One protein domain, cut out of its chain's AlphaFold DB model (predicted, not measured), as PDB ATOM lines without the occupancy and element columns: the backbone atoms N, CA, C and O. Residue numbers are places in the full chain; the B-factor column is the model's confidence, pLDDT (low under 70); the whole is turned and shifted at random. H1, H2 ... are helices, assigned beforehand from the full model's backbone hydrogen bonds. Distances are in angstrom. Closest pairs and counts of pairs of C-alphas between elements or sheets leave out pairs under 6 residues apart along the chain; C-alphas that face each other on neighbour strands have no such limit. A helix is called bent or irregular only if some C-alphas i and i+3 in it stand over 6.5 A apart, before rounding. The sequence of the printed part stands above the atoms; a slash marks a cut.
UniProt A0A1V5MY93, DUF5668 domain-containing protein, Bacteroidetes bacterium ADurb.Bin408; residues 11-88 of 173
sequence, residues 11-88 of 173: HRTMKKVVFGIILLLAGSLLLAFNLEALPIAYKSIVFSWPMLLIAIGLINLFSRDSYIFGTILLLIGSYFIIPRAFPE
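This is residues 11 to 88 of the 173 residues of the protein "DUF5668 domain-containing protein" of Bacteroidetes bacterium ADurb.Bin408 (UniProt A0A1V5MY93). Picture a flat layer, one helix thick: long H1 along one side, H4 along the other, and the short H2 followed by H3 between them. The chain runs one way through H1, back through H2 and H3, and forward again through H4; H3 and H4 form a close hairpin, while H1 meets H3 over a short stretch. The 78 printed residues hold four named helices, in the order H1, H2, H3, H4, and no named strand: the class is all helix. The whole is only just loose, close to compact, with a radius of gyration of the C-alphas of 14.0 A and spans of 41 by 26 by 12 A.

Find C-alpha 11 at (43.213, 4.694, -29.697); from there H1 runs through residues 11 to 34, 35.4 A long. H2 takes residues 40 to 46, and H3 residues 49 to 61, 18.4 A. H4, residues 67 to 85, runs 26.6 A to C-alpha 85 at (41.630, 40.617, -30.851); it is only just irregular, with C-alphas 80 and 83 6.54 A apart.

Look at Phe 19 and Ile 59, the closest C-alphas of H1 and H3, 6.7 A apart: these helices touch, through residues 15 to 22 and 55 to 59 alone, at a shallow tilt of 27 degrees, opposite ways. H1 and H4 are apart. In the hairpin of H3 and H4, the closest C-alphas, Gly 57 and Gly 70, are 4.0 A apart. H2 only just touches H4, with 3 pairs of C-alphas within 8 A, closest at Ile 45 and Arg 84, 6.8 A. Every O i to N i+4 pair is within hydrogen-bond range in H3, against 18 of 20 in H1, 12 of 15 in H4 and 1 of 3 in H2, where 3 of 4 O i to N i+3 pairs are.

The C-alphas of His 11 and Glu 88, the two farthest apart, are 45.0 A apart. The printed part has no cut, and its three links are tight. The mean pLDDT of the printed part is 75.2; look for values under 70 at, among others, residues 11 to 15, 63 to 68 and 83 to 88.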
ATOM      1  N   HIS A  11      43.946   3.554 -29.129       50.75
ATOM      2  CA  HIS A  11      43.213   4.694 -29.697       50.75
ATOM      3  C   HIS A  11      42.312   5.402 -28.667       50.75
ATOM      4  O   HIS A  11      42.166   6.626 -28.680       50.75
ATOM      5  N   ARG A  12      41.721   4.649 -27.729       56.78
ATOM      6  CA  ARG A  12      40.855   5.202 -26.673       56.78
ATOM      7  C   ARG A  12      41.660   5.870 -25.551       56.78
ATOM      8  O   ARG A  12      41.170   6.814 -24.936       56.78
ATOM      9  N   THR A  13      42.885   5.411 -25.303       64.25
ATOM     10  CA  THR A  13      43.808   6.015 -24.328       64.25
ATOM     11  C   THR A  13      44.353   7.357 -24.811       64.25
ATOM     12  O   THR A  13      44.343   8.307 -24.034       64.25
ATOM     13  N   MET A  14      44.701   7.499 -26.095       68.69
ATOM     14  CA  MET A  14      45.202   8.773 -26.640       68.69
ATOM     15  C   MET A  14      44.201   9.929 -26.480       68.69
ATOM     16  O   MET A  14      44.592  11.021 -26.080       68.69
ATOM     17  N   LYS A  15      42.895   9.688 -26.687       67.00
ATOM     18  CA  LYS A  15      41.858  10.718 -26.466       67.00
ATOM     19  C   LYS A  15      41.791  11.187 -25.009       67.00
ATOM     20  O   LYS A  15      41.611  12.374 -24.761       67.00
ATOM     21  N   LYS A  16      41.957  10.268 -24.049       78.69
ATOM     22  CA  LYS A  16      41.974  10.592 -22.612       78.69
ATOM     23  C   LYS A  16      43.212  11.404 -22.232       78.69
ATOM     24  O   LYS A  16      43.088  12.353 -21.467       78.69
ATOM     25  N   VAL A  17      44.373  11.062 -22.793       82.25
ATOM     26  CA  VAL A  17      45.629  11.796 -22.571       82.25
ATOM     27  C   VAL A  17      45.534  13.213 -23.135       82.25
ATOM     28  O   VAL A  17      45.829  14.165 -22.423       82.25
ATOM     29  N   VAL A  18      45.048  13.374 -24.370       79.56
ATOM     30  CA  VAL A  18      44.851  14.696 -24.993       79.56
ATOM     31  C   VAL A  18      43.864  15.546 -24.195       79.56
ATOM     32  O   VAL A  18      44.146  16.708 -23.918       79.56
ATOM     33  N   PHE A  19      42.733  14.969 -23.779       81.12
ATOM     34  CA  PHE A  19      41.772  15.668 -22.925       81.12
ATOM     35  C   PHE A  19      42.406  16.112 -21.600       81.12
ATOM     36  O   PHE A  19      42.222  17.254 -21.188       81.12
ATOM     37  N   GLY A  20      43.208  15.245 -20.972       84.00
ATOM     38  CA  GLY A  20      43.946  15.567 -19.751       84.00
ATOM     39  C   GLY A  20      44.956  16.704 -19.937       84.00
ATOM     40  O   GLY A  20      44.991  17.616 -19.117       84.00
ATOM     41  N   ILE A  21      45.723  16.702 -21.032       86.00
ATOM     42  CA  ILE A  21      46.676  17.778 -21.357       86.00
ATOM     43  C   ILE A  21      45.942  19.106 -21.566       86.00
ATOM     44  O   ILE A  21      46.365  20.131 -21.036       86.00
ATOM     45  N   ILE A  22      44.825  19.101 -22.298       83.00
ATOM     46  CA  ILE A  22      44.016  20.306 -22.521       83.00
ATOM     47  C   ILE A  22      43.453  20.831 -21.199       83.00
ATOM     48  O   ILE A  22      43.508  22.034 -20.961       83.00
ATOM     49  N   LEU A  23      42.953  19.953 -20.325       85.44
ATOM     50  CA  LEU A  23      42.440  20.336 -19.008       85.44
ATOM     51  C   LEU A  23      43.542  20.943 -18.125       85.44
ATOM     52  O   LEU A  23      43.307  21.947 -17.457       85.44
ATOM     53  N   LEU A  24      44.749  20.367 -18.158       90.94
ATOM     54  CA  LEU A  24      45.916  20.866 -17.428       90.94
ATOM     55  C   LEU A  24      46.327  22.263 -17.916       90.94
ATOM     56  O   LEU A  24      46.511  23.169 -17.105       90.94
ATOM     57  N   LEU A  25      46.407  22.458 -19.237       85.94
ATOM     58  CA  LEU A  25      46.694  23.760 -19.844       85.94
ATOM     59  C   LEU A  25      45.599  24.783 -19.527       85.94
ATOM     60  O   LEU A  25      45.911  25.907 -19.145       85.94
ATOM     61  N   ALA A  26      44.328  24.395 -19.637       83.19
ATOM     62  CA  ALA A  26      43.199  25.263 -19.332       83.19
ATOM     63  C   ALA A  26      43.206  25.703 -17.862       83.19
ATOM     64  O   ALA A  26      43.070  26.891 -17.590       83.19
ATOM     65  N   GLY A  27      43.421  24.778 -16.920       83.12
ATOM     66  CA  GLY A  27      43.518  25.088 -15.493       83.12
ATOM     67  C   GLY A  27      44.711  25.987 -15.164       83.12
ATOM     68  O   GLY A  27      44.556  26.971 -14.445       83.12
ATOM     69  N   SER A  28      45.881  25.706 -15.746       85.69
ATOM     70  CA  SER A  28      47.079  26.540 -15.584       85.69
ATOM     71  C   SER A  28      46.860  27.964 -16.106       85.69
ATOM     72  O   SER A  28      47.180  28.934 -15.419       85.69
ATOM     73  N   LEU A  29      46.228  28.097 -17.274       82.69
ATOM     74  CA  LEU A  29      45.888  29.384 -17.872       82.69
ATOM     75  C   LEU A  29      44.872  30.163 -17.016       82.69
ATOM     76  O   LEU A  29      44.989  31.376 -16.859       82.69
ATOM     77  N   LEU A  30      43.908  29.470 -16.404       78.69
ATOM     78  CA  LEU A  30      42.912  30.059 -15.502       78.69
ATOM     79  C   LEU A  30      43.547  30.584 -14.203       78.69
ATOM     80  O   LEU A  30      43.170  31.656 -13.724       78.69
ATOM     81  N   LEU A  31      44.538  29.876 -13.649       81.31
ATOM     82  CA  LEU A  31      45.339  30.389 -12.532       81.31
ATOM     83  C   LEU A  31      46.118  31.646 -12.936       81.31
ATOM     84  O   LEU A  31      46.097  32.624 -12.196       81.31
ATOM     85  N   ALA A  32      46.748  31.651 -14.113       80.88
ATOM     86  CA  ALA A  32      47.515  32.801 -14.595       80.88
ATOM     87  C   ALA A  32      46.659  34.078 -14.716       80.88
ATOM     88  O   ALA A  32      47.125  35.165 -14.383       80.88
ATOM     89  N   PHE A  33      45.389  33.949 -15.119       75.06
ATOM     90  CA  PHE A  33      44.448  35.074 -15.130       75.06
ATOM     91  C   PHE A  33      44.013  35.542 -13.737       75.06
ATOM     92  O   PHE A  33      43.767  36.731 -13.562       75.06
ATOM     93  N   ASN A  34      43.891  34.637 -12.758       77.00
ATOM     94  CA  ASN A  34      43.555  35.010 -11.376       77.00
ATOM     95  C   ASN A  34      44.723  35.679 -10.641       77.00
ATOM     96  O   ASN A  34      44.489  36.461  -9.729       77.00
ATOM     97  N   LEU A  35      45.962  35.395 -11.041       82.38
ATOM     98  CA  LEU A  35      47.169  36.017 -10.490       82.38
ATOM     99  C   LEU A  35      47.451  37.417 -11.064       82.38
ATOM    100  O   LEU A  35      48.522  37.958 -10.814       82.38
ATOM    101  N   GLU A  36      46.547  37.966 -11.884       74.19
ATOM    102  CA  GLU A  36      46.722  39.233 -12.620       74.19
ATOM    103  C   GLU A  36      47.997  39.289 -13.488       74.19
ATOM    104  O   GLU A  36      48.377  40.341 -13.996       74.19
ATOM    105  N   ALA A  37      48.632  38.139 -13.741       70.56
ATOM    106  CA  ALA A  37      49.839  38.030 -14.553       70.56
ATOM    107  C   ALA A  37      49.582  38.316 -16.047       70.56
ATOM    108  O   ALA A  37      50.525  38.496 -16.817       70.56
ATOM    109  N   LEU A  38      48.310  38.348 -16.468       68.31
ATOM    110  CA  LEU A  38      47.879  38.654 -17.830       68.31
ATOM    111  C   LEU A  38      46.877  39.822 -17.841       68.31
ATOM    112  O   LEU A  38      45.950  39.830 -17.025       68.31
ATOM    113  N   PRO A  39      46.983  40.763 -18.800       70.19
ATOM    114  CA  PRO A  39      46.036  41.866 -18.940       70.19
ATOM    115  C   PRO A  39      44.583  41.389 -19.077       70.19
ATOM    116  O   PRO A  39      44.293  40.440 -19.812       70.19
ATOM    117  N   ILE A  40      43.648  42.102 -18.437       65.94
ATOM    118  CA  ILE A  40      42.198  41.804 -18.441       65.94
ATOM    119  C   ILE A  40      41.620  41.675 -19.863       65.94
ATOM    120  O   ILE A  40      40.673  40.916 -20.079       65.94
ATOM    121  N   ALA A  41      42.230  42.338 -20.850       66.06
ATOM    122  CA  ALA A  41      41.875  42.220 -22.264       66.06
ATOM    123  C   ALA A  41      41.905  40.768 -22.784       66.06
ATOM    124  O   ALA A  41      41.058  40.380 -23.582       66.06
ATOM    125  N   TYR A  42      42.824  39.932 -22.293       70.31
ATOM    126  CA  TYR A  42      42.941  38.536 -22.722       70.31
ATOM    127  C   TYR A  42      41.955  37.603 -22.004       70.31
ATOM    128  O   TYR A  42      41.570  36.571 -22.558       70.31
ATOM    129  N   LYS A  43      41.482  37.977 -20.806       71.00
ATOM    130  CA  LYS A  43      40.494  37.198 -20.041       71.00
ATOM    131  C   LYS A  43      39.191  37.040 -20.823       71.00
ATOM    132  O   LYS A  43      38.621  35.951 -20.854       71.00
ATOM    133  N   SER A  44      38.739  38.107 -21.483       69.75
ATOM    134  CA  SER A  44      37.514  38.090 -22.288       69.75
ATOM    135  C   SER A  44      37.643  37.180 -23.515       69.75
ATOM    136  O   SER A  44      36.682  36.498 -23.859       69.75
ATOM    137  N   ILE A  45      38.826  37.095 -24.133       72.00
ATOM    138  CA  ILE A  45      39.115  36.206 -25.269       72.00
ATOM    139  C   ILE A  45      39.149  34.737 -24.830       72.00
ATOM    140  O   ILE A  45      38.553  33.892 -25.494       72.00
ATOM    141  N   VAL A  46      39.790  34.420 -23.699       73.75
ATOM    142  CA  VAL A  46      39.930  33.027 -23.236       73.75
ATOM    143  C   VAL A  46      38.632  32.463 -22.652       73.75
ATOM    144  O   VAL A  46      38.306  31.308 -22.909       73.75
ATOM    145  N   PHE A  47      37.838  33.262 -21.934       74.00
ATOM    146  CA  PHE A  47      36.516  32.845 -21.434       74.00
ATOM    147  C   PHE A  47      35.384  32.999 -22.462       74.00
ATOM    148  O   PHE A  47      34.202  32.904 -22.126       74.00
ATOM    149  N   SER A  48      35.718  33.229 -23.731       77.31
ATOM    150  CA  SER A  48      34.732  33.297 -24.803       77.31
ATOM    151  C   SER A  48      34.346  31.901 -25.299       77.31
ATOM    152  O   SER A  48      35.162  30.989 -25.389       77.31
ATOM    153  N   TRP A  49      33.092  31.751 -25.720       78.38
ATOM    154  CA  TRP A  49      32.576  30.534 -26.355       78.38
ATOM    155  C   TRP A  49      33.409  30.000 -27.557       78.38
ATOM    156  O   TRP A  49      33.518  28.782 -27.690       78.38
ATOM    157  N   PRO A  50      34.099  30.828 -28.379       81.75
ATOM    158  CA  PRO A  50      35.111  30.394 -29.342       81.75
ATOM    159  C   PRO A  50      36.191  29.496 -28.774       81.75
ATOM    160  O   PRO A  50      36.633  28.574 -29.452       81.75
ATOM    161  N   MET A  51      36.606  29.734 -27.533       82.69
ATOM    162  CA  MET A  51      37.636  28.929 -26.898       82.69
ATOM    163  C   MET A  51      37.146  27.496 -26.668       82.69
ATOM    164  O   MET A  51      37.906  26.548 -26.854       82.69
ATOM    165  N   LEU A  52      35.850  27.316 -26.375       83.69
ATOM    166  CA  LEU A  52      35.220  25.995 -26.319       83.69
ATOM    167  C   LEU A  52      35.191  25.334 -27.703       83.69
ATOM    168  O   LEU A  52      35.519  24.155 -27.813       83.69
ATOM    169  N   LEU A  53      34.858  26.083 -28.762       84.69
ATOM    170  CA  LEU A  53      34.882  25.569 -30.140       84.69
ATOM    171  C   LEU A  53      36.285  25.101 -30.546       84.69
ATOM    172  O   LEU A  53      36.425  24.012 -31.101       84.69
ATOM    173  N   ILE A  54      37.322  25.878 -30.223       83.81
ATOM    174  CA  ILE A  54      38.723  25.516 -30.478       83.81
ATOM    175  C   ILE A  54      39.128  24.295 -29.650       83.81
ATOM    176  O   ILE A  54      39.742  23.379 -30.195       83.81
ATOM    177  N   ALA A  55      38.764  24.232 -28.367       83.50
ATOM    178  CA  ALA A  55      39.081  23.094 -27.504       83.50
ATOM    179  C   ALA A  55      38.437  21.794 -28.015       83.50
ATOM    180  O   ALA A  55      39.112  20.774 -28.161       83.50
ATOM    181  N   ILE A  56      37.146  21.835 -28.359       83.00
ATOM    182  CA  ILE A  56      36.422  20.696 -28.937       83.00
ATOM    183  C   ILE A  56      37.002  20.335 -30.313       83.00
ATOM    184  O   ILE A  56      37.157  19.152 -30.626       83.00
ATOM    185  N   GLY A  57      37.359  21.340 -31.118       84.19
ATOM    186  CA  GLY A  57      38.018  21.178 -32.411       84.19
ATOM    187  C   GLY A  57      39.356  20.446 -32.296       84.19
ATOM    188  O   GLY A  57      39.572  19.459 -32.996       84.19
ATOM    189  N   LEU A  58      40.209  20.858 -31.354       84.12
ATOM    190  CA  LEU A  58      41.488  20.215 -31.038       84.12
ATOM    191  C   LEU A  58      41.296  18.757 -30.616       84.12
ATOM    192  O   LEU A  58      41.940  17.879 -31.180       84.12
ATOM    193  N   ILE A  59      40.371  18.470 -29.694       79.94
ATOM    194  CA  ILE A  59      40.083  17.091 -29.258       79.94
ATOM    195  C   ILE A  59      39.646  16.218 -30.448       79.94
ATOM    196  O   ILE A  59      40.051  15.056 -30.566       79.94
ATOM    197  N   ASN A  60      38.837  16.773 -31.356       77.75
ATOM    198  CA  ASN A  60      38.400  16.072 -32.561       77.75
ATOM    199  C   ASN A  60      39.501  15.923 -33.619       77.75
ATOM    200  O   ASN A  60      39.468  14.952 -34.369       77.75
ATOM    201  N   LEU A  61      40.489  16.821 -33.672       74.94
ATOM    202  CA  LEU A  61      41.601  16.744 -34.623       74.94
ATOM    203  C   LEU A  61      42.457  15.486 -34.406       74.94
ATOM    204  O   LEU A  61      42.884  14.848 -35.363       74.94
ATOM    205  N   PHE A  62      42.635  15.073 -33.149       70.56
ATOM    206  CA  PHE A  62      43.348  13.839 -32.802       70.56
ATOM    207  C   PHE A  62      42.508  12.565 -33.011       70.56
ATOM    208  O   PHE A  62      43.005  11.453 -32.826       70.56
ATOM    209  N   SER A  63      41.235  12.691 -33.404       64.44
ATOM    210  CA  SER A  63      40.365  11.558 -33.723       64.44
ATOM    211  C   SER A  63      40.376  11.286 -35.231       64.44
ATOM    212  O   SER A  63      39.880  12.081 -36.021       64.44
ATOM    213  N   ARG A  64      40.890  10.119 -35.642       56.44
ATOM    214  CA  ARG A  64      41.062   9.748 -37.065       56.44
ATOM    215  C   ARG A  64      39.760   9.719 -37.884       56.44
ATOM    216  O   ARG A  64      39.806   9.897 -39.095       56.44
ATOM    217  N   ASP A  65      38.622   9.508 -37.227       60.59
ATOM    218  CA  ASP A  65      37.298   9.396 -37.859       60.59
ATOM    219  C   ASP A  65      36.606  10.763 -38.056       60.59
ATOM    220  O   ASP A  65      35.882  11.002 -39.018       60.59
ATOM    221  N   SER A  66      36.909  11.725 -37.183       66.62
ATOM    222  CA  SER A  66      36.221  13.017 -37.099       66.62
ATOM    223  C   SER A  66      37.151  14.223 -37.272       66.62
ATOM    224  O   SER A  66      36.736  15.359 -37.031       66.62
ATOM    225  N   TYR A  67      38.376  14.012 -37.774       69.00
ATOM    226  CA  TYR A  67      39.354  15.077 -38.037       69.00
ATOM    227  C   TYR A  67      38.789  16.193 -38.931       69.00
ATOM    228  O   TYR A  67      39.123  17.360 -38.747       69.00
ATOM    229  N   ILE A  68      37.887  15.854 -39.862       68.94
ATOM    230  CA  ILE A  68      37.201  16.812 -40.742       68.94
ATOM    231  C   ILE A  68      36.345  17.769 -39.908       68.94
ATOM    232  O   ILE A  68      36.430  18.982 -40.071       68.94
ATOM    233  N   PHE A  69      35.550  17.226 -38.983       72.62
ATOM    234  CA  PHE A  69      34.707  18.019 -38.094       72.62
ATOM    235  C   PHE A  69      35.559  18.862 -37.135       72.62
ATOM    236  O   PHE A  69      35.282  20.043 -36.954       72.62
ATOM    237  N   GLY A  70      36.647  18.294 -36.602       77.31
ATOM    238  CA  GLY A  70      37.606  19.018 -35.760       77.31
ATOM    239  C   GLY A  70      38.277  20.190 -36.474       77.31
ATOM    240  O   GLY A  70      38.332  21.287 -35.931       77.31
ATOM    241  N   THR A  71      38.712  19.984 -37.719       73.56
ATOM    242  CA  THR A  71      39.350  21.024 -38.547       73.56
ATOM    243  C   THR A  71      38.373  22.152 -38.873       73.56
ATOM    244  O   THR A  71      38.738  23.324 -38.810       73.56
ATOM    245  N   ILE A  72      37.113  21.816 -39.171       78.25
ATOM    246  CA  ILE A  72      36.056  22.806 -39.415       78.25
ATOM    247  C   ILE A  72      35.782  23.625 -38.147       78.25
ATOM    248  O   ILE A  72      35.753  24.851 -38.216       78.25
ATOM    249  N   LEU A  73      35.633  22.973 -36.988       81.81
ATOM    250  CA  LEU A  73      35.431  23.664 -35.709       81.81
ATOM    251  C   LEU A  73      36.610  24.571 -35.346       81.81
ATOM    252  O   LEU A  73      36.397  25.677 -34.859       81.81
ATOM    253  N   LEU A  74      37.840  24.121 -35.604       83.19
ATOM    254  CA  LEU A  74      39.051  24.889 -35.333       83.19
ATOM    255  C   LEU A  74      39.146  26.134 -36.224       83.19
ATOM    256  O   LEU A  74      39.445  27.214 -35.722       83.19
ATOM    257  N   LEU A  75      38.818  26.008 -37.516       80.56
ATOM    258  CA  LEU A  75      38.731  27.140 -38.446       80.56
ATOM    259  C   LEU A  75      37.671  28.154 -38.006       80.56
ATOM    260  O   LEU A  75      37.957  29.344 -37.940       80.56
ATOM    261  N   ILE A  76      36.470  27.688 -37.657       82.44
ATOM    262  CA  ILE A  76      35.368  28.552 -37.207       82.44
ATOM    263  C   ILE A  76      35.712  29.244 -35.882       82.44
ATOM    264  O   ILE A  76      35.484  30.443 -35.729       82.44
ATOM    265  N   GLY A  77      36.275  28.508 -34.923       80.62
ATOM    266  CA  GLY A  77      36.658  29.048 -33.620       80.62
ATOM    267  C   GLY A  77      37.800  30.061 -33.718       80.62
ATOM    268  O   GLY A  77      37.720  31.130 -33.118       80.62
ATOM    269  N   SER A  78      38.830  29.762 -34.521       77.06
ATOM    270  CA  SER A  78      39.940  30.685 -34.791       77.06
ATOM    271  C   SER A  78      39.450  31.954 -35.477       77.06
ATOM    272  O   SER A  78      39.809  33.055 -35.067       77.06
ATOM    273  N   TYR A  79      38.549  31.804 -36.446       77.94
ATOM    274  CA  TYR A  79      37.914  32.920 -37.121       77.94
ATOM    275  C   TYR A  79      37.172  33.829 -36.129       77.94
ATOM    276  O   TYR A  79      37.414  35.027 -36.088       77.94
ATOM    277  N   PHE A  80      36.354  33.274 -35.233       76.88
ATOM    278  CA  PHE A  80      35.574  34.067 -34.274       76.88
ATOM    279  C   PHE A  80      36.414  34.797 -33.199       76.88
ATOM    280  O   PHE A  80      35.908  35.712 -32.543       76.88
ATOM    281  N   ILE A  81      37.689  34.428 -33.014       73.75
ATOM    282  CA  ILE A  81      38.634  35.131 -32.124       73.75
ATOM    283  C   ILE A  81      39.202  36.405 -32.767       73.75
ATOM    284  O   ILE A  81      39.397  37.394 -32.062       73.75
ATOM    285  N   ILE A  82      39.425  36.416 -34.084       71.31
ATOM    286  CA  ILE A  82      40.041  37.536 -34.819       71.31
ATOM    287  C   ILE A  82      39.362  38.897 -34.551       71.31
ATOM    288  O   ILE A  82      40.071  39.830 -34.172       71.31
ATOM    289  N   PRO A  83      38.026  39.052 -34.654       67.25
ATOM    290  CA  PRO A  83      37.376  40.348 -34.430       67.25
ATOM    291  C   PRO A  83      37.416  40.791 -32.962       67.25
ATOM    292  O   PRO A  83      37.225  41.965 -32.668       67.25
ATOM    293  N   ARG A  84      37.670  39.869 -32.024       65.69
ATOM    294  CA  ARG A  84      37.818  40.183 -30.595       65.69
ATOM    295  C   ARG A  84      39.241  40.610 -30.236       65.69
ATOM    296  O   ARG A  84      39.421  41.275 -29.224       65.69
ATOM    297  N   ALA A  85      40.232  40.241 -31.051       66.00
ATOM    298  CA  ALA A  85      41.630  40.617 -30.851       66.00
ATOM    299  C   ALA A  85      41.921  42.086 -31.221       66.00
ATOM    300  O   ALA A  85      42.877  42.652 -30.699       66.00
ATOM    301  N   PHE A  86      41.093  42.713 -32.067       65.06
ATOM    302  CA  PHE A  86      41.262  44.103 -32.518       65.06
ATOM    303  C   PHE A  86      39.969  44.927 -32.344       65.06
ATOM    304  O   PHE A  86      39.296  45.233 -33.327       65.06
ATOM    305  N   PRO A  87      39.595  45.288 -31.102       62.03
ATOM    306  CA  PRO A  87      38.345  46.006 -30.815       62.03
ATOM    307  C   PRO A  87      38.337  47.489 -31.240       62.03
ATOM    308  O   PRO A  87      37.268  48.069 -31.382       62.03
ATOM    309  N   GLU A  88      39.503  48.102 -31.463       59.09
ATOM    310  CA  GLU A  88      39.673  49.549 -31.720       59.09
ATOM    311  C   GLU A  88      39.282  50.002 -33.144       59.09
ATOM    312  O   GLU A  88      39.286  51.191 -33.448       59.09
TER     313      GLU A  88